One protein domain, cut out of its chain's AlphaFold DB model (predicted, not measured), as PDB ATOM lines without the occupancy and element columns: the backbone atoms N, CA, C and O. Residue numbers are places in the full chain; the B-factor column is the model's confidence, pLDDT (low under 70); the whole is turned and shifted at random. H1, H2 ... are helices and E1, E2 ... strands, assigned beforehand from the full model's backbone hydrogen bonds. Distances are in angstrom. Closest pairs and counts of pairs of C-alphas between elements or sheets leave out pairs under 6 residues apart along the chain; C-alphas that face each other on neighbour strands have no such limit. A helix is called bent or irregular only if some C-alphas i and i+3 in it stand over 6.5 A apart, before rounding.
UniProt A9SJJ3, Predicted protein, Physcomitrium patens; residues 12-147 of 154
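Overview. This is residues 12 to 147 of the 154 residues of the protein "Predicted protein" of Physcomitrium patens (UniProt A9SJJ3). One antiparallel sheet of seven strands curls like part of a barrel, left open between its edge strands E1 and E7, and H2 packs on the outside of the curl at E5 and E4. Residues 92 to 101, including most of the small helix H1, stick out from this body, while H3 makes an arm past the sheet, reached through the link after E7. The printed part has 136 residues, with seven named strands and three named helices in the order E1 E2 E3 E4 E5 E6 H1 H2 E7 H3, and its class is mixed, helices and strands. The sheet's order is E1 - E2 - E3 - E4 - E5 - E6 - E7. The whole is compact, with a radius of gyration of the C-alphas of 15.5 A and spans of 42 by 34 by 27 A.

Along the chain. Find C-alpha 12 at (134.495, 196.756, 161.106); from there E1 runs through residues 12 to 17, 16.3 A long. Next come E2, residues 23 to 29, 19.0 A, and E3, residues 34 to 42, 25.9 A. After residues 43 to 54, which hold no named element, look for E4 at residues 55 to 64, the longest strand by residues, 27.0 A. E5 covers residues 70 to 78, 24.0 A, and bends by 54 degrees at residue 74; E6 is residues 84 to 87, 10.3 A. H1, residues 98 to 102, 9.2 A, is irregular: C-alphas 98 and 101 are 7.2 A apart. H2, residues 106 to 116, begins at C-alpha 106 at (115.534, 220.984, 154.361) and is 15.3 A long. E7 is residues 126 to 128, 6.6 A. H3, residues 136 to 145, 14.2 A, ends at C-alpha 145 at (134.790, 187.699, 149.148).

Arrangement. Begin at the edge strand E1 and walk across the strongly twisted sheet. E1 to E6 form a meander, each strand the antiparallel neighbour of the one before, and each successive pair is a hairpin. Between E1 and E2 you find N 14 and O 26 at 2.9 A; between E2 and E3, N 25 and O 38 at 2.8 A. E3 and E4 have N 39 and O 61 at 2.9 A, E4 and E5 have N 60 and O 73 at 2.8 A, and E5 and E6 have N 76 and O 86 at 2.8 A, each within hydrogen-bond range. The other edge strand, E7, is antiparallel to E6, with N 127 and O 85 at 2.8 A; E1 and E7 are apart. From edge to edge the way across the sheet turns by 145 degrees. The sheet and H2 make two layers, a helix on one face of a sheet, with H2 at a height over the sheet of 9.6 A. H2 lies over E5, and on the local plane its line stands at 31 degrees to that strand, only just slantwise to the strands. The closest C-alphas of H2 and E5 are those of Asn 113 and Val 74, 6.3 A. H1 and H3 are not on the sheet, and no two helices touch. In H2 and H3 every O i to N i+4 pair is within hydrogen-bond range; in H1 it is 0 of 1, with 0 of 2 O i to N i+3 pairs.

Size, cuts and confidence. The two C-alphas farthest apart are those of Glu 97 and Pro 147, 44.7 A. The printed part has no cut, and the link from E3 to E4, 12 residues, is long. The mean pLDDT of the printed part is 71.5; look for values under 70 at residues 45 to 54, 80 to 83, 88 to 110, 112 to 123 and 129 to 132, with a mean of 45 in H1.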
ATOM      1  N   ILE A  12     133.742 196.727 162.359       83.81
ATOM      2  CA  ILE A  12     134.495 196.756 161.106       83.81
ATOM      3  C   ILE A  12     133.507 196.639 159.955       83.81
ATOM      4  O   ILE A  12     132.776 195.652 159.879       83.81
ATOM      5  N   ALA A  13     133.514 197.604 159.035       83.19
ATOM      6  CA  ALA A  13     132.784 197.474 157.779       83.19
ATOM      7  C   ALA A  13     133.716 197.148 156.613       83.19
ATOM      8  O   ALA A  13     134.838 197.641 156.533       83.19
ATOM      9  N   SER A  14     133.206 196.357 155.676       82.75
ATOM     10  CA  SER A  14     133.752 196.238 154.329       82.75
ATOM     11  C   SER A  14     132.685 196.697 153.348       82.75
ATOM     12  O   SER A  14     131.588 196.132 153.322       82.75
ATOM     13  N   ILE A  15     132.990 197.746 152.587       82.88
ATOM     14  CA  ILE A  15     132.065 198.410 151.668       82.88
ATOM     15  C   ILE A  15     132.711 198.459 150.286       82.88
ATOM     16  O   ILE A  15     133.867 198.850 150.151       82.88
ATOM     17  N   ALA A  16     131.944 198.068 149.277       80.50
ATOM     18  CA  ALA A  16     132.233 198.254 147.867       80.50
ATOM     19  C   ALA A  16     131.344 199.376 147.322       80.50
ATOM     20  O   ALA A  16     130.153 199.447 147.644       80.50
ATOM     21  N   LEU A  17     131.924 200.237 146.494       79.81
ATOM     22  CA  LEU A  17     131.238 201.337 145.835       79.81
ATOM     23  C   LEU A  17     131.254 201.076 144.334       79.81
ATOM     24  O   LEU A  17     132.309 200.970 143.725       79.81
ATOM     25  N   PHE A  18     130.078 201.016 143.730       77.56
ATOM     26  CA  PHE A  18     129.943 200.775 142.304       77.56
ATOM     27  C   PHE A  18     130.043 202.078 141.500       77.56
ATOM     28  O   PHE A  18     129.604 203.126 141.985       77.56
ATOM     29  N   PRO A  19     130.467 202.013 140.221       73.25
ATOM     30  CA  PRO A  19     130.452 203.162 139.309       73.25
ATOM     31  C   PRO A  19     129.076 203.823 139.142       73.25
ATOM     32  O   PRO A  19     128.981 204.974 138.735       73.25
ATOM     33  N   SER A  20     127.993 203.104 139.456       74.62
ATOM     34  CA  SER A  20     126.625 203.632 139.468       74.62
ATOM     35  C   SER A  20     126.303 204.522 140.677       74.62
ATOM     36  O   SER A  20     125.142 204.881 140.850       74.62
ATOM     37  N   GLY A  21     127.265 204.771 141.574       75.69
ATOM     38  CA  GLY A  21     127.062 205.473 142.847       75.69
ATOM     39  C   GLY A  21     126.379 204.627 143.928       75.69
ATOM     40  O   GLY A  21     126.253 205.048 145.076       75.69
ATOM     41  N   SER A  22     125.956 203.404 143.592       80.81
ATOM     42  CA  SER A  22     125.413 202.450 144.564       80.81
ATOM     43  C   SER A  22     126.535 201.856 145.412       80.81
ATOM     44  O   SER A  22     127.650 201.691 144.930       80.81
ATOM     45  N   LEU A  23     126.245 201.464 146.648       85.31
ATOM     46  CA  LEU A  23     127.200 200.767 147.507       85.31
ATOM     47  C   LEU A  23     126.612 199.470 148.048       85.31
ATOM     48  O   LEU A  23     125.406 199.344 148.257       85.31
ATOM     49  N   SER A  24     127.476 198.499 148.307       84.75
ATOM     50  CA  SER A  24     127.113 197.275 149.010       84.75
ATOM     51  C   SER A  24     128.227 196.885 149.960       84.75
ATOM     52  O   SER A  24     129.402 197.061 149.663       84.75
ATOM     53  N   GLY A  25     127.875 196.350 151.116       86.12
ATOM     54  CA  GLY A  25     128.860 195.975 152.106       86.12
ATOM     55  C   GLY A  25     128.270 195.185 153.250       86.12
ATOM     56  O   GLY A  25     127.108 194.777 153.245       86.12
ATOM     57  N   HIS A  26     129.100 194.977 154.255       88.06
ATOM     58  CA  HIS A  26     128.677 194.440 155.531       88.06
ATOM     59  C   HIS A  26     129.440 195.118 156.656       88.06
ATOM     60  O   HIS A  26     130.598 195.496 156.496       88.06
ATOM     61  N   PHE A  27     128.786 195.240 157.800       86.94
ATOM     62  CA  PHE A  27     129.350 195.718 159.045       86.94
ATOM     63  C   PHE A  27     129.316 194.593 160.073       86.94
ATOM     64  O   PHE A  27     128.276 193.981 160.312       86.94
ATOM     65  N   LEU A  28     130.464 194.318 160.677       87.00
ATOM     66  CA  LEU A  28     130.618 193.363 161.758       87.00
ATOM     67  C   LEU A  28     130.780 194.125 163.068       87.00
ATOM     68  O   LEU A  28     131.846 194.677 163.345       87.00
ATOM     69  N   HIS A  29     129.738 194.097 163.893       86.06
ATOM     70  CA  HIS A  29     129.812 194.587 165.260       86.06
ATOM     71  C   HIS A  29     130.710 193.655 166.081       86.06
ATOM     72  O   HIS A  29     130.382 192.476 166.259       86.06
ATOM     73  N   THR A  30     131.840 194.159 166.576       79.69
ATOM     74  CA  THR A  30     132.871 193.332 167.225       79.69
ATOM     75  C   THR A  30     132.390 192.760 168.556       79.69
ATOM     76  O   THR A  30     132.620 191.582 168.828       79.69
ATOM     77  N   ALA A  31     131.652 193.541 169.352       82.31
ATOM     78  CA  ALA A  31     131.218 193.121 170.684       82.31
ATOM     79  C   ALA A  31     130.148 192.016 170.658       82.31
ATOM     80  O   ALA A  31     130.202 191.083 171.457       82.31
ATOM     81  N   SER A  32     129.184 192.083 169.732       81.50
ATOM     82  CA  SER A  32     128.099 191.087 169.648       81.50
ATOM     83  C   SER A  32     128.262 190.074 168.514       81.50
ATOM     84  O   SER A  32     127.399 189.211 168.345       81.50
ATOM     85  N   SER A  33     129.342 190.177 167.724       81.75
ATOM     86  CA  SER A  33     129.552 189.397 166.491       81.75
ATOM     87  C   SER A  33     128.342 189.441 165.545       81.75
ATOM     88  O   SER A  33     128.059 188.488 164.816       81.75
ATOM     89  N   THR A  34     127.584 190.541 165.579       85.19
ATOM     90  CA  THR A  34     126.416 190.730 164.717       85.19
ATOM     91  C   THR A  34     126.879 191.257 163.371       85.19
ATOM     92  O   THR A  34     127.605 192.245 163.305       85.19
ATOM     93  N   CYS A  35     126.438 190.599 162.301       87.06
ATOM     94  CA  CYS A  35     126.691 191.036 160.937       87.06
ATOM     95  C   CYS A  35     125.461 191.773 160.395       87.06
ATOM     96  O   CYS A  35     124.348 191.231 160.395       87.06
ATOM     97  N   LEU A  36     125.678 193.000 159.938       88.19
ATOM     98  CA  LEU A  36     124.696 193.841 159.274       88.19
ATOM     99  C   LEU A  36     125.066 193.948 157.796       88.19
ATOM    100  O   LEU A  36     126.201 194.273 157.470       88.19
ATOM    101  N   GLY A  37     124.130 193.667 156.899       87.75
ATOM    102  CA  GLY A  37     124.272 193.960 155.477       87.75
ATOM    103  C   GLY A  37     124.008 195.436 155.224       87.75
ATOM    104  O   GLY A  37     123.072 195.991 155.793       87.75
ATOM    105  N   LEU A  38     124.827 196.053 154.380       88.88
ATOM    106  CA  LEU A  38     124.691 197.441 153.955       88.88
ATOM    107  C   LEU A  38     124.411 197.464 152.454       88.88
ATOM    108  O   LEU A  38     125.142 196.853 151.672       88.88
ATOM    109  N   PHE A  39     123.364 198.168 152.046       86.75
ATOM    110  CA  PHE A  39     123.035 198.373 150.643       86.75
ATOM    111  C   PHE A  39     122.554 199.802 150.436       86.75
ATOM    112  O   PHE A  39     121.558 200.196 151.027       86.75
ATOM    113  N   GLY A  40     123.262 200.584 149.627       86.94
ATOM    114  CA  GLY A  40     122.920 201.974 149.355       86.94
ATOM    115  C   GLY A  40     122.683 202.219 147.874       86.94
ATOM    116  O   GLY A  40     123.456 201.759 147.036       86.94
ATOM    117  N   THR A  41     121.644 202.982 147.548       85.19
ATOM    118  CA  THR A  41     121.392 203.473 146.185       85.19
ATOM    119  C   THR A  41     121.414 204.991 146.165       85.19
ATOM    120  O   THR A  41     120.789 205.615 147.022       85.19
ATOM    121  N   GLU A  42     122.100 205.583 145.189       84.38
ATOM    122  CA  GLU A  42     122.135 207.037 145.017       84.38
ATOM    123  C   GLU A  42     120.730 207.590 144.757       84.38
ATOM    124  O   GLU A  42     119.972 207.062 143.939       84.38
ATOM    125  N   ILE A  43     120.380 208.650 145.482       81.44
ATOM    126  CA  ILE A  43     119.152 209.410 145.283       81.44
ATOM    127  C   ILE A  43     119.496 210.552 144.331       81.44
ATOM    128  O   ILE A  43     120.186 211.501 144.705       81.44
ATOM    129  N   ALA A  44     119.003 210.463 143.095       71.19
ATOM    130  CA  ALA A  44     119.146 211.538 142.123       71.19
ATOM    131  C   ALA A  44     118.409 212.789 142.629       71.19
ATOM    132  O   ALA A  44     117.178 212.825 142.662       71.19
ATOM    133  N   CYS A  45     119.164 213.805 143.045       61.72
ATOM    134  CA  CYS A  45     118.614 215.074 143.505       61.72
ATOM    135  C   CYS A  45     118.699 216.096 142.371       61.72
ATOM    136  O   CYS A  45     119.785 216.485 141.953       61.72
ATOM    137  N   GLU A  46     117.549 216.551 141.872       53.44
ATOM    138  CA  GLU A  46     117.479 217.573 140.813       53.44
ATOM    139  C   GLU A  46     117.915 218.970 141.300       53.44
ATOM    140  O   GLU A  46     118.116 219.881 140.497       53.44
ATOM    141  N   ARG A  47     118.053 219.154 142.620       50.88
ATOM    142  CA  ARG A  47     118.337 220.431 143.283       50.88
ATOM    143  C   ARG A  47     119.481 220.297 144.289       50.88
ATOM    144  O   ARG A  47     119.216 220.198 145.472       50.88
ATOM    145  N   GLU A  48     120.736 220.329 143.844       51.09
ATOM    146  CA  GLU A  48     121.868 220.627 144.744       51.09
ATOM    147  C   GLU A  48     123.082 221.155 143.955       51.09
ATOM    148  O   GLU A  48     124.143 220.544 143.898       51.09
ATOM    149  N   CYS A  49     122.941 222.313 143.303       44.94
ATOM    150  CA  CYS A  49     124.048 222.949 142.571       44.94
ATOM    151  C   CYS A  49     124.961 223.834 143.451       44.94
ATOM    152  O   CYS A  49     125.730 224.623 142.908       44.94
ATOM    153  N   SER A  50     124.891 223.761 144.787       52.62
ATOM    154  CA  SER A  50     125.656 224.658 145.680       52.62
ATOM    155  C   SER A  50     126.749 223.986 146.520       52.62
ATOM    156  O   SER A  50     127.631 224.695 147.004       52.62
ATOM    157  N   ARG A  51     126.744 222.652 146.690       56.69
ATOM    158  CA  ARG A  51     127.674 221.941 147.599       56.69
ATOM    159  C   ARG A  51     128.905 221.313 146.927       56.69
ATOM    160  O   ARG A  51     129.738 220.741 147.624       56.69
ATOM    161  N   GLY A  52     129.085 221.510 145.620       54.62
ATOM    162  CA  GLY A  52     130.190 220.920 144.849       54.62
ATOM    163  C   GLY A  52     129.935 219.455 144.472       54.62
ATOM    164  O   GLY A  52     128.961 218.856 144.918       54.62
ATOM    165  N   GLU A  53     130.793 218.881 143.626       56.41
ATOM    166  CA  GLU A  53     130.566 217.578 142.965       56.41
ATOM    167  C   GLU A  53     130.637 216.355 143.909       56.41
ATOM    168  O   GLU A  53     130.204 215.257 143.543       56.41
ATOM    169  N   ASP A  54     131.101 216.560 145.146       66.88
ATOM    170  CA  ASP A  54     131.527 215.500 146.068       66.88
ATOM    171  C   ASP A  54     130.459 215.034 147.072       66.88
ATOM    172  O   ASP A  54     130.718 214.117 147.852       66.88
ATOM    173  N   TYR A  55     129.277 215.656 147.119       70.31
ATOM    174  CA  TYR A  55     128.228 215.303 148.087       70.31
ATOM    175  C   TYR A  55     127.072 214.587 147.401       70.31
ATOM    176  O   TYR A  55     126.484 215.106 146.454       70.31
ATOM    177  N   ARG A  56     126.727 213.395 147.896       77.56
ATOM    178  CA  ARG A  56     125.649 212.564 147.343       77.56
ATOM    179  C   ARG A  56     124.723 212.073 148.446       77.56
ATOM    180  O   ARG A  56     125.196 211.658 149.502       77.56
ATOM    181  N   LEU A  57     123.415 212.084 148.192       81.56
ATOM    182  CA  LEU A  57     122.439 211.421 149.056       81.56
ATOM    183  C   LEU A  57     122.284 209.961 148.641       81.56
ATOM    184  O   LEU A  57     122.175 209.637 147.459       81.56
ATOM    185  N   LEU A  58     122.254 209.079 149.631       83.00
ATOM    186  CA  LEU A  58     122.061 207.651 149.452       83.00
ATOM    187  C   LEU A  58     120.864 207.196 150.269       83.00
ATOM    188  O   LEU A  58     120.721 207.533 151.445       83.00
ATOM    189  N   ASN A  59     120.051 206.352 149.655       86.25
ATOM    190  CA  ASN A  59     119.084 205.546 150.364       86.25
ATOM    191  C   ASN A  59     119.783 204.280 150.871       86.25
ATOM    192  O   ASN A  59     120.033 203.371 150.078       86.25
ATOM    193  N   LEU A  60     120.146 204.243 152.153       86.94
ATOM    194  CA  LEU A  60     120.892 203.150 152.768       86.94
ATOM    195  C   LEU A  60     119.948 202.199 153.508       86.94
ATOM    196  O   LEU A  60     119.348 202.539 154.525       86.94
ATOM    197  N   THR A  61     119.868 200.970 153.020       86.81
ATOM    198  CA  THR A  61     119.212 199.849 153.680       86.81
ATOM    199  C   THR A  61     120.226 199.061 154.504       86.81
ATOM    200  O   THR A  61     121.246 198.585 153.999       86.81
ATOM    201  N   ILE A  62     119.911 198.898 155.785       88.06
ATOM    202  CA  ILE A  62     120.634 198.064 156.738       88.06
ATOM    203  C   ILE A  62     119.801 196.826 157.024       88.06
ATOM    204  O   ILE A  62     118.658 196.921 157.472       88.06
ATOM    205  N   ILE A  63     120.399 195.656 156.827       87.31
ATOM    206  CA  ILE A  63     119.760 194.366 157.082       87.31
ATOM    207  C   ILE A  63     120.492 193.676 158.219       87.31
ATOM    208  O   ILE A  63     121.654 193.302 158.090       87.31
ATOM    209  N   ASN A  64     119.811 193.424 159.329       87.12
ATOM    210  CA  ASN A  64     120.374 192.579 160.370       87.12
ATOM    211  C   ASN A  64     120.229 191.107 159.964       87.12
ATOM    212  O   ASN A  64     119.132 190.547 159.981       87.12
ATOM    213  N   PHE A  65     121.336 190.438 159.624       84.81
ATOM    214  CA  PHE A  65     121.275 189.061 159.125       84.81
ATOM    215  C   PHE A  65     120.765 188.047 160.153       84.81
ATOM    216  O   PHE A  65     120.253 186.998 159.742       84.81
ATOM    217  N   LYS A  66     120.885 188.354 161.452       84.00
ATOM    218  CA  LYS A  66     120.422 187.512 162.562       84.00
ATOM    219  C   LYS A  66     118.915 187.632 162.762       84.00
ATOM    220  O   LYS A  66     118.241 186.615 162.875       84.00
ATOM    221  N   THR A  67     118.386 188.853 162.803       86.06
ATOM    222  CA  THR A  67     116.955 189.098 163.064       86.06
ATOM    223  C   THR A  67     116.111 189.184 161.796       86.06
ATOM    224  O   THR A  67     114.888 189.184 161.893       86.06
ATOM    225  N   LYS A  68     116.752 189.264 160.620       84.50
ATOM    226  CA  LYS A  68     116.128 189.537 159.314       84.50
ATOM    227  C   LYS A  68     115.325 190.842 159.280       84.50
ATOM    228  O   LYS A  68     114.475 191.012 158.417       84.50
ATOM    229  N   LYS A  69     115.588 191.756 160.219       84.25
ATOM    230  CA  LYS A  69     114.994 193.092 160.215       84.25
ATOM    231  C   LYS A  69     115.756 193.987 159.251       84.25
ATOM    232  O   LYS A  69     116.988 193.982 159.254       84.25
ATOM    233  N   GLU A  70     115.002 194.757 158.483       85.50
ATOM    234  CA  GLU A  70     115.515 195.721 157.521       85.50
ATOM    235  C   GLU A  70     115.090 197.119 157.954       85.50
ATOM    236  O   GLU A  70     113.928 197.342 158.305       85.50
ATOM    237  N   THR A  71     116.035 198.049 157.927       84.00
ATOM    238  CA  THR A  71     115.789 199.459 158.208       84.00
ATOM    239  C   THR A  71     116.414 200.279 157.103       84.00
ATOM    240  O   THR A  71     117.550 200.029 156.709       84.00
ATOM    241  N   THR A  72     115.683 201.275 156.626       83.44
ATOM    242  CA  THR A  72     116.131 202.144 155.546       83.44
ATOM    243  C   THR A  72     116.235 203.572 156.054       83.44
ATOM    244  O   THR A  72     115.317 204.064 156.715       83.44
ATOM    245  N   VAL A  73     117.360 204.218 155.767       83.06
ATOM    246  CA  VAL A  73     117.687 205.572 156.216       83.06
ATOM    247  C   VAL A  73     118.416 206.333 155.118       83.06
ATOM    248  O   VAL A  73     119.193 205.765 154.351       83.06
ATOM    249  N   VAL A  74     118.154 207.634 155.039       82.94
ATOM    250  CA  VAL A  74     118.843 208.527 154.112       82.94
ATOM    251  C   VAL A  74     120.150 208.993 154.748       82.94
ATOM    252  O   VAL A  74     120.161 209.512 155.864       82.94
ATOM    253  N   VAL A  75     121.257 208.801 154.035       82.12
ATOM    254  CA  VAL A  75     122.596 209.208 154.476       82.12
ATOM    255  C   VAL A  75     123.264 210.095 153.431       82.12
ATOM    256  O   VAL A  75     123.030 209.961 152.232       82.12
ATOM    257  N   GLU A  76     124.115 210.999 153.896       82.00
ATOM    258  CA  GLU A  76     125.045 211.759 153.074       82.00
ATOM    259  C   GLU A  76     126.336 210.954 152.899       82.00
ATOM    260  O   GLU A  76     126.918 210.456 153.866       82.00
ATOM    261  N   ARG A  77     126.808 210.864 151.656       79.81
ATOM    262  CA  ARG A  77     128.169 210.458 151.319       79.81
ATOM    263  C   ARG A  77     128.982 211.681 150.941       79.81
ATOM    264  O   ARG A  77     128.550 212.468 150.097       79.81
ATOM    265  N   LYS A  78     130.180 211.784 151.512       75.00
ATOM    266  CA  LYS A  78     131.144 212.841 151.200       75.00
ATOM    267  C   LYS A  78     132.375 212.281 150.484       75.00
ATOM    268  O   LYS A  78     133.057 211.416 151.031       75.00
ATOM    269  N   GLY A  79     132.704 212.870 149.337       71.19
ATOM    270  CA  GLY A  79     133.808 212.475 148.463       71.19
ATOM    271  C   GLY A  79     133.365 211.548 147.331       71.19
ATOM    272  O   GLY A  79     132.201 211.147 147.250       71.19
ATOM    273  N   GLU A  80     134.311 211.192 146.463       68.06
ATOM    274  CA  GLU A  80     134.104 210.218 145.383       68.06
ATOM    275  C   GLU A  80     134.017 208.772 145.897       68.06
ATOM    276  O   GLU A  80     133.395 207.934 145.246       68.06
ATOM    277  N   ASP A  81     134.521 208.505 147.105       66.06
ATOM    278  CA  ASP A  81     134.587 207.178 147.721       66.06
ATOM    279  C   ASP A  81     133.509 206.962 148.802       66.06
ATOM    280  O   ASP A  81     132.989 207.901 149.404       66.06
ATOM    281  N   ALA A  82     133.200 205.702 149.137       63.97
ATOM    282  CA  ALA A  82     132.298 205.346 150.249       63.97
ATOM    283  C   ALA A  82     132.951 205.483 151.643       63.97
ATOM    284  O   ALA A  82     132.522 204.856 152.610       63.97
ATOM    285  N   ALA A  83     134.008 206.293 151.749       67.06
ATOM    286  CA  ALA A  83     134.839 206.419 152.942       67.06
ATOM    287  C   ALA A  83     134.126 207.114 154.108       67.06
ATOM    288  O   ALA A  83     134.501 206.922 155.260       67.06
ATOM    289  N   ARG A  84     133.136 207.959 153.809       74.12
ATOM    290  CA  ARG A  84     132.439 208.786 154.795       74.12
ATOM    291  C   ARG A  84     130.948 208.760 154.518       74.12
ATOM    292  O   ARG A  84     130.504 209.343 153.528       74.12
ATOM    293  N   LEU A  85     130.205 208.079 155.387       76.31
ATOM    294  CA  LEU A  85     128.745 208.081 155.392       76.31
ATOM    295  C   LEU A  85     128.275 208.664 156.718       76.31
ATOM    296  O   LEU A  85     128.685 208.202 157.781       76.31
ATOM    297  N   SER A  86     127.400 209.652 156.668       75.69
ATOM    298  CA  SER A  86     126.776 210.207 157.862       75.69
ATOM    299  C   SER A  86     125.285 210.348 157.635       75.69
ATOM    300  O   SER A  86     124.824 210.663 156.542       75.69
ATOM    301  N   THR A  87     124.499 210.112 158.677       73.88
ATOM    302  CA  THR A  87     123.081 210.473 158.630       73.88
ATOM    303  C   THR A  87     123.000 211.971 158.412       73.88
ATOM    304  O   THR A  87     123.751 212.734 159.027       73.88
ATOM    305  N   THR A  88     122.098 212.400 157.531       64.94
ATOM    306  CA  THR A  88     121.744 213.813 157.420       64.94
ATOM    307  C   THR A  88     121.100 214.185 158.748       64.94
ATOM    308  O   THR A  88     119.919 213.913 158.933       64.94
ATOM    309  N   CYS A  89     121.925 214.644 159.695       53.66
ATOM    310  CA  CYS A  89     121.579 214.945 161.083       53.66
ATOM    311  C   CYS A  89     120.104 215.323 161.215       53.66
ATOM    312  O   CYS A  89     119.677 216.329 160.641       53.66
ATOM    313  N   ASP A  90     119.335 214.465 161.895       46.50
ATOM    314  CA  ASP A  90     117.897 214.648 162.033       46.50
ATOM    315  C   ASP A  90     117.613 216.094 162.476       46.50
ATOM    316  O   ASP A  90     118.263 216.666 163.357       46.50
ATOM    317  N   LEU A  91     116.666 216.697 161.765       45.22
ATOM    318  CA  LEU A  91     116.334 218.117 161.664       45.22
ATOM    319  C   LEU A  91     115.796 218.771 162.959       45.22
ATOM    320  O   LEU A  91     115.007 219.709 162.902       45.22
ATOM    321  N   HIS A  92     116.235 218.353 164.148       39.03
ATOM    322  CA  HIS A  92     115.976 219.086 165.389       39.03
ATOM    323  C   HIS A  92     117.039 218.785 166.457       39.03
ATOM    324  O   HIS A  92     117.009 217.742 167.095       39.03
ATOM    325  N   GLY A  93     117.945 219.738 166.702       34.75
ATOM    326  CA  GLY A  93     118.831 219.710 167.875       34.75
ATOM    327  C   GLY A  93     120.250 219.198 167.620       34.75
ATOM    328  O   GLY A  93     120.577 218.054 167.879       34.75
ATOM    329  N   SER A  94     121.095 220.108 167.130       35.84
ATOM    330  CA  SER A  94     122.522 220.264 167.463       35.84
ATOM    331  C   SER A  94     123.221 219.156 168.279       35.84
ATOM    332  O   SER A  94     122.955 219.021 169.470       35.84
ATOM    333  N   PHE A  95     124.296 218.588 167.716       39.47
ATOM    334  CA  PHE A  95     125.503 218.279 168.505       39.47
ATOM    335  C   PHE A  95     126.716 219.152 168.143       39.47
ATOM    336  O   PHE A  95     127.717 219.128 168.849       39.47
ATOM    337  N   ASP A  96     126.624 219.968 167.087       41.75
ATOM    338  CA  ASP A  96     127.701 220.879 166.706       41.75
ATOM    339  C   ASP A  96     127.163 222.107 165.954       41.75
ATOM    340  O   ASP A  96     126.490 222.005 164.923       41.75
ATOM    341  N   GLU A  97     127.435 223.289 166.502       45.16
ATOM    342  CA  GLU A  97     126.965 224.570 165.971       45.16
ATOM    343  C   GLU A  97     127.829 225.082 164.803       45.16
ATOM    344  O   GLU A  97     127.400 225.965 164.059       45.16
ATOM    345  N   SER A  98     129.013 224.491 164.603       43.03
ATOM    346  CA  SER A  98     129.971 224.834 163.543       43.03
ATOM    347  C   SER A  98     129.571 224.237 162.183       43.03
ATOM    348  O   SER A  98     129.835 224.817 161.131       43.03
ATOM    349  N   LEU A  99     128.833 223.121 162.184       45.56
ATOM    350  CA  LEU A  99     128.294 222.449 160.990       45.56
ATOM    351  C   LEU A  99     127.000 223.074 160.414       45.56
ATOM    352  O   LEU A  99     126.449 222.561 159.439       45.56
ATOM    353  N   LYS A 100     126.492 224.188 160.967       44.28
ATOM    354  CA  LYS A 100     125.261 224.862 160.482       44.28
ATOM    355  C   LYS A 100     125.370 225.443 159.068       44.28
ATOM    356  O   LYS A 100     124.342 225.634 158.429       44.28
ATOM    357  N   LEU A 101     126.576 225.738 158.582       43.50
ATOM    358  CA  LEU A 101     126.759 226.488 157.333       43.50
ATOM    359  C   LEU A 101     126.694 225.634 156.051       43.50
ATOM    360  O   LEU A 101     126.692 226.196 154.961       43.50
ATOM    361  N   PHE A 102     126.643 224.300 156.165       47.47
ATOM    362  CA  PHE A 102     126.759 223.374 155.027       47.47
ATOM    363  C   PHE A 102     125.737 222.229 155.091       47.47
ATOM    364  O   PHE A 102     126.106 221.069 154.942       47.47
ATOM    365  N   ARG A 103     124.463 222.522 155.366       60.00
ATOM    366  CA  ARG A 103     123.391 221.508 155.381       60.00
ATOM    367  C   ARG A 103     122.709 221.410 154.012       60.00
ATOM    368  O   ARG A 103     122.610 222.422 153.322       60.00
ATOM    369  N   TRP A 104     122.251 220.208 153.643       63.44
ATOM    370  CA  TRP A 104     121.317 220.010 152.523       63.44
ATOM    371  C   TRP A 104     120.078 220.874 152.754       63.44
ATOM    372  O   TRP A 104     119.706 221.114 153.910       63.44
ATOM    373  N   ASP A 105     119.442 221.313 151.669       67.19
ATOM    374  CA  ASP A 105     118.168 222.015 151.780       67.19
ATOM    375  C   ASP A 105     117.160 221.128 152.531       67.19
ATOM    376  O   ASP A 105     117.041 219.925 152.268       67.19
ATOM    377  N   GLU A 106     116.469 221.713 153.508       67.19
ATOM    378  CA  GLU A 106     115.534 220.984 154.361       67.19
ATOM    379  C   GLU A 106     114.439 220.318 153.522       67.19
ATOM    380  O   GLU A 106     114.080 219.173 153.792       67.19
ATOM    381  N   GLU A 107     113.985 220.970 152.449       67.69
ATOM    382  CA  GLU A 107     112.985 220.409 151.538       67.69
ATOM    383  C   GLU A 107     113.511 219.166 150.803       67.69
ATOM    384  O   GLU A 107     112.774 218.197 150.615       67.69
ATOM    385  N   VAL A 108     114.794 219.152 150.423       68.81
ATOM    386  CA  VAL A 108     115.430 218.024 149.717       68.81
ATOM    387  C   VAL A 108     115.560 216.818 150.645       68.81
ATOM    388  O   VAL A 108     115.218 215.696 150.265       68.81
ATOM    389  N   VAL A 109     115.995 217.044 151.887       69.56
ATOM    390  CA  VAL A 109     116.117 215.986 152.903       69.56
ATOM    391  C   VAL A 109     114.747 215.461 153.322       69.56
ATOM    392  O   VAL A 109     114.584 214.252 153.506       69.56
ATOM    393  N   GLN A 110     113.753 216.339 153.473       68.25
ATOM    394  CA  GLN A 110     112.385 215.941 153.796       68.25
ATOM    395  C   GLN A 110     111.767 215.114 152.669       68.25
ATOM    396  O   GLN A 110     111.189 214.065 152.942       68.25
ATOM    397  N   GLU A 111     111.939 215.514 151.410       71.25
ATOM    398  CA  GLU A 111     111.428 214.754 150.269       71.25
ATOM    399  C   GLU A 111     112.107 213.382 150.153       71.25
ATOM    400  O   GLU A 111     111.432 212.364 149.976       71.25
ATOM    401  N   ALA A 112     113.432 213.322 150.320       68.25
ATOM    402  CA  ALA A 112     114.173 212.063 150.328       68.25
ATOM    403  C   ALA A 112     113.702 211.137 151.463       68.25
ATOM    404  O   ALA A 112     113.445 209.953 151.234       68.25
ATOM    405  N   ASN A 113     113.521 211.669 152.675       68.44
ATOM    406  CA  ASN A 113     113.019 210.891 153.806       68.44
ATOM    407  C   ASN A 113     111.570 210.430 153.600       68.44
ATOM    408  O   ASN A 113     111.275 209.267 153.851       68.44
ATOM    409  N   ASN A 114     110.679 211.285 153.096       69.19
ATOM    410  CA  ASN A 114     109.279 210.929 152.843       69.19
ATOM    411  C   ASN A 114     109.140 209.802 151.812       69.19
ATOM    412  O   ASN A 114     108.239 208.970 151.920       69.19
ATOM    413  N   ARG A 115     110.031 209.759 150.817       68.88
ATOM    414  CA  ARG A 115     110.027 208.723 149.773       68.88
ATOM    415  C   ARG A 115     110.641 207.401 150.217       68.88
ATOM    416  O   ARG A 115     110.260 206.361 149.682       68.88
ATOM    417  N   HIS A 116     111.610 207.435 151.131       65.62
ATOM    418  CA  HIS A 116     112.510 206.298 151.344       65.62
ATOM    419  C   HIS A 116     112.624 205.805 152.791       65.62
ATOM    420  O   HIS A 116     113.085 204.683 153.005       65.62
ATOM    421  N   ARG A 117     112.196 206.582 153.792       64.50
ATOM    422  CA  ARG A 117     112.283 206.180 155.200       64.50
ATOM    423  C   ARG A 117     111.157 205.206 155.543       64.50
ATOM    424  O   ARG A 117     109.976 205.497 155.365       64.50
ATOM    425  N   SER A 118     111.527 204.051 156.083       57.47
ATOM    426  CA  SER A 118     110.571 203.114 156.681       57.47
ATOM    427  C   SER A 118     110.136 203.638 158.054       57.47
ATOM    428  O   SER A 118     110.963 204.140 158.812       57.47
ATOM    429  N   GLY A 119     108.843 203.542 158.385       48.53
ATOM    430  CA  GLY A 119     108.298 204.062 159.647       48.53
ATOM    431  C   GLY A 119     109.011 203.505 160.890       48.53
ATOM    432  O   GLY A 119     109.141 202.292 161.036       48.53
ATOM    433  N   GLY A 120     109.460 204.399 161.779       58.19
ATOM    434  CA  GLY A 120     110.188 204.090 163.017       58.19
ATOM    435  C   GLY A 120     111.299 205.107 163.323       58.19
ATOM    436  O   GLY A 120     111.627 205.957 162.491       58.19
ATOM    437  N   THR A 121     111.885 205.030 164.521       58.38
ATOM    438  CA  THR A 121     113.109 205.776 164.867       58.38
ATOM    439  C   THR A 121     114.256 205.232 164.014       58.38
ATOM    440  O   THR A 121     114.563 204.041 164.088       58.38
ATOM    441  N   ALA A 122     114.844 206.067 163.151       62.91
ATOM    442  CA  ALA A 122     115.946 205.634 162.297       62.91
ATOM    443  C   ALA A 122     117.244 205.621 163.114       62.91
ATOM    444  O   ALA A 122     117.423 206.489 163.968       62.91
ATOM    445  N   PRO A 123     118.141 204.653 162.878       67.31
ATOM    446  CA  PRO A 123     119.443 204.649 163.522       67.31
ATOM    447  C   PRO A 123     120.275 205.833 163.026       67.31
ATOM    448  O   PRO A 123     120.300 206.114 161.826       67.31
ATOM    449  N   VAL A 124     120.997 206.483 163.939       73.25
ATOM    450  CA  VAL A 124     122.042 207.441 163.572       73.25
ATOM    451  C   VAL A 124     123.267 206.654 163.130       73.25
ATOM    452  O   VAL A 124     123.842 205.868 163.878       73.25
ATOM    453  N   ILE A 125     123.650 206.859 161.881       73.00
ATOM    454  CA  ILE A 125     124.818 206.253 161.255       73.00
ATOM    455  C   ILE A 125     125.898 207.308 161.122       73.00
ATOM    456  O   ILE A 125     125.690 208.331 160.465       73.00
ATOM    457  N   THR A 126     127.066 206.990 161.661       74.56
ATOM    458  CA  THR A 126     128.325 207.647 161.330       74.56
ATOM    459  C   THR A 126     129.312 206.553 160.971       74.56
ATOM    460  O   THR A 126     129.600 205.674 161.779       74.56
ATOM    461  N   PHE A 127     129.800 206.583 159.742       73.06
ATOM    462  CA  PHE A 127     130.812 205.674 159.243       73.06
ATOM    463  C   PHE A 127     131.980 206.493 158.711       73.06
ATOM    464  O   PHE A 127     131.826 207.261 157.759       73.06
ATOM    465  N   GLU A 128     133.145 206.299 159.317       73.38
ATOM    466  CA  GLU A 128     134.409 206.817 158.815       73.38
ATOM    467  C   GLU A 128     135.353 205.642 158.561       73.38
ATOM    468  O   GLU A 128     135.667 204.851 159.448       73.38
ATOM    469  N   CYS A 129     135.754 205.488 157.304       68.50
ATOM    470  CA  CYS A 129     136.642 204.432 156.866       68.50
ATOM    471  C   CYS A 129     138.089 204.794 157.208       68.50
ATOM    472  O   CYS A 129     138.631 205.768 156.691       68.50
ATOM    473  N   GLU A 130     138.734 203.968 158.030       67.12
ATOM    474  CA  GLU A 130     140.146 204.147 158.380       67.12
ATOM    475  C   GLU A 130     141.104 203.713 157.259       67.12
ATOM    476  O   GLU A 130     142.243 204.171 157.197       67.12
ATOM    477  N   THR A 131     140.697 202.793 156.377       66.12
ATOM    478  CA  THR A 131     141.569 202.256 155.320       66.12
ATOM    479  C   THR A 131     140.781 201.910 154.064       66.12
ATOM    480  O   THR A 131     140.006 200.952 154.041       66.12
ATOM    481  N   LEU A 132     141.056 202.648 152.989       68.62
ATOM    482  CA  LEU A 132     140.536 202.374 151.654       68.62
ATOM    483  C   LEU A 132     141.487 201.437 150.913       68.62
ATOM    484  O   LEU A 132     142.668 201.741 150.742       68.62
ATOM    485  N   LYS A 133     140.973 200.289 150.468       71.56
ATOM    486  CA  LYS A 133     141.711 199.387 149.576       71.56
ATOM    487  C   LYS A 133     141.446 199.808 148.142       71.56
ATOM    488  O   LYS A 133     140.291 199.910 147.751       71.56
ATOM    489  N   ALA A 134     142.507 199.999 147.367       72.19
ATOM    490  CA  ALA A 134     142.424 200.376 145.960       72.19
ATOM    491  C   ALA A 134     143.300 199.466 145.088       72.19
ATOM    492  O   ALA A 134     144.215 198.787 145.570       72.19
ATOM    493  N   GLY A 135     143.011 199.437 143.786       76.81
ATOM    494  CA  GLY A 135     143.782 198.685 142.798       76.81
ATOM    495  C   GLY A 135     143.888 197.195 143.136       76.81
ATOM    496  O   GLY A 135     142.889 196.509 143.338       76.81
ATOM    497  N   ARG A 136     145.120 196.680 143.213       79.62
ATOM    498  CA  ARG A 136     145.372 195.246 143.422       79.62
ATOM    499  C   ARG A 136     144.790 194.717 144.738       79.62
ATOM    500  O   ARG A 136     144.281 193.599 144.760       79.62
ATOM    501  N   GLU A 137     144.851 195.496 145.815       76.50
ATOM    502  CA  GLU A 137     144.326 195.069 147.119       76.50
ATOM    503  C   GLU A 137     142.796 194.990 147.126       76.50
ATOM    504  O   GLU A 137     142.231 194.090 147.754       76.50
ATOM    505  N   ALA A 138     142.127 195.886 146.393       74.62
ATOM    506  CA  ALA A 138     140.688 195.810 146.161       74.62
ATOM    507  C   ALA A 138     140.334 194.574 145.320       74.62
ATOM    508  O   ALA A 138     139.489 193.777 145.723       74.62
ATOM    509  N   GLU A 139     141.048 194.332 144.214       75.69
ATOM    510  CA  GLU A 139     140.816 193.155 143.367       75.69
ATOM    511  C   GLU A 139     141.001 191.826 144.108       75.69
ATOM    512  O   GLU A 139     140.219 190.893 143.923       75.69
ATOM    513  N   GLU A 140     142.055 191.697 144.916       81.81
ATOM    514  CA  GLU A 140     142.296 190.488 145.707       81.81
ATOM    515  C   GLU A 140     141.198 190.297 146.766       81.81
ATOM    516  O   GLU A 140     140.771 189.166 147.021       81.81
ATOM    517  N   HIS A 141     140.676 191.393 147.327       77.00
ATOM    518  CA  HIS A 141     139.530 191.354 148.231       77.00
ATOM    519  C   HIS A 141     138.254 190.888 147.515       77.00
ATOM    520  O   HIS A 141     137.593 189.964 147.996       77.00
ATOM    521  N   LEU A 142     137.946 191.447 146.340       76.88
ATOM    522  CA  LEU A 142     136.810 191.021 145.520       76.88
ATOM    523  C   LEU A 142     136.937 189.548 145.120       76.88
ATOM    524  O   LEU A 142     135.996 188.786 145.313       76.88
ATOM    525  N   LYS A 143     138.114 189.090 144.674       79.50
ATOM    526  CA  LYS A 143     138.353 187.670 144.339       79.50
ATOM    527  C   LYS A 143     138.034 186.735 145.502       79.50
ATOM    528  O   LYS A 143     137.514 185.642 145.284       79.50
ATOM    529  N   LYS A 144     138.343 187.154 146.729       78.44
ATOM    530  CA  LYS A 144     138.156 186.335 147.928       78.44
ATOM    531  C   LYS A 144     136.721 186.349 148.454       78.44
ATOM    532  O   LYS A 144     136.248 185.312 148.910       78.44
ATOM    533  N   PHE A 145     136.055 187.501 148.429       70.25
ATOM    534  CA  PHE A 145     134.790 187.699 149.148       70.25
ATOM    535  C   PHE A 145     133.593 187.998 148.243       70.25
ATOM    536  O   PHE A 145     132.466 187.682 148.612       70.25
ATOM    537  N   LEU A 146     133.819 188.571 147.060       72.38
ATOM    538  CA  LEU A 146     132.784 188.968 146.104       72.38
ATOM    539  C   LEU A 146     133.200 188.589 144.666       72.38
ATOM    540  O   LEU A 146     133.355 189.461 143.808       72.38
ATOM    541  N   PRO A 147     133.403 187.288 144.371       77.38
ATOM    542  CA  PRO A 147     134.001 186.846 143.109       77.38
ATOM    543  C   PRO A 147     133.179 187.239 141.872       77.38
ATOM    544  O   PRO A 147     133.730 187.366 140.782       77.38
TER     545      PRO A 147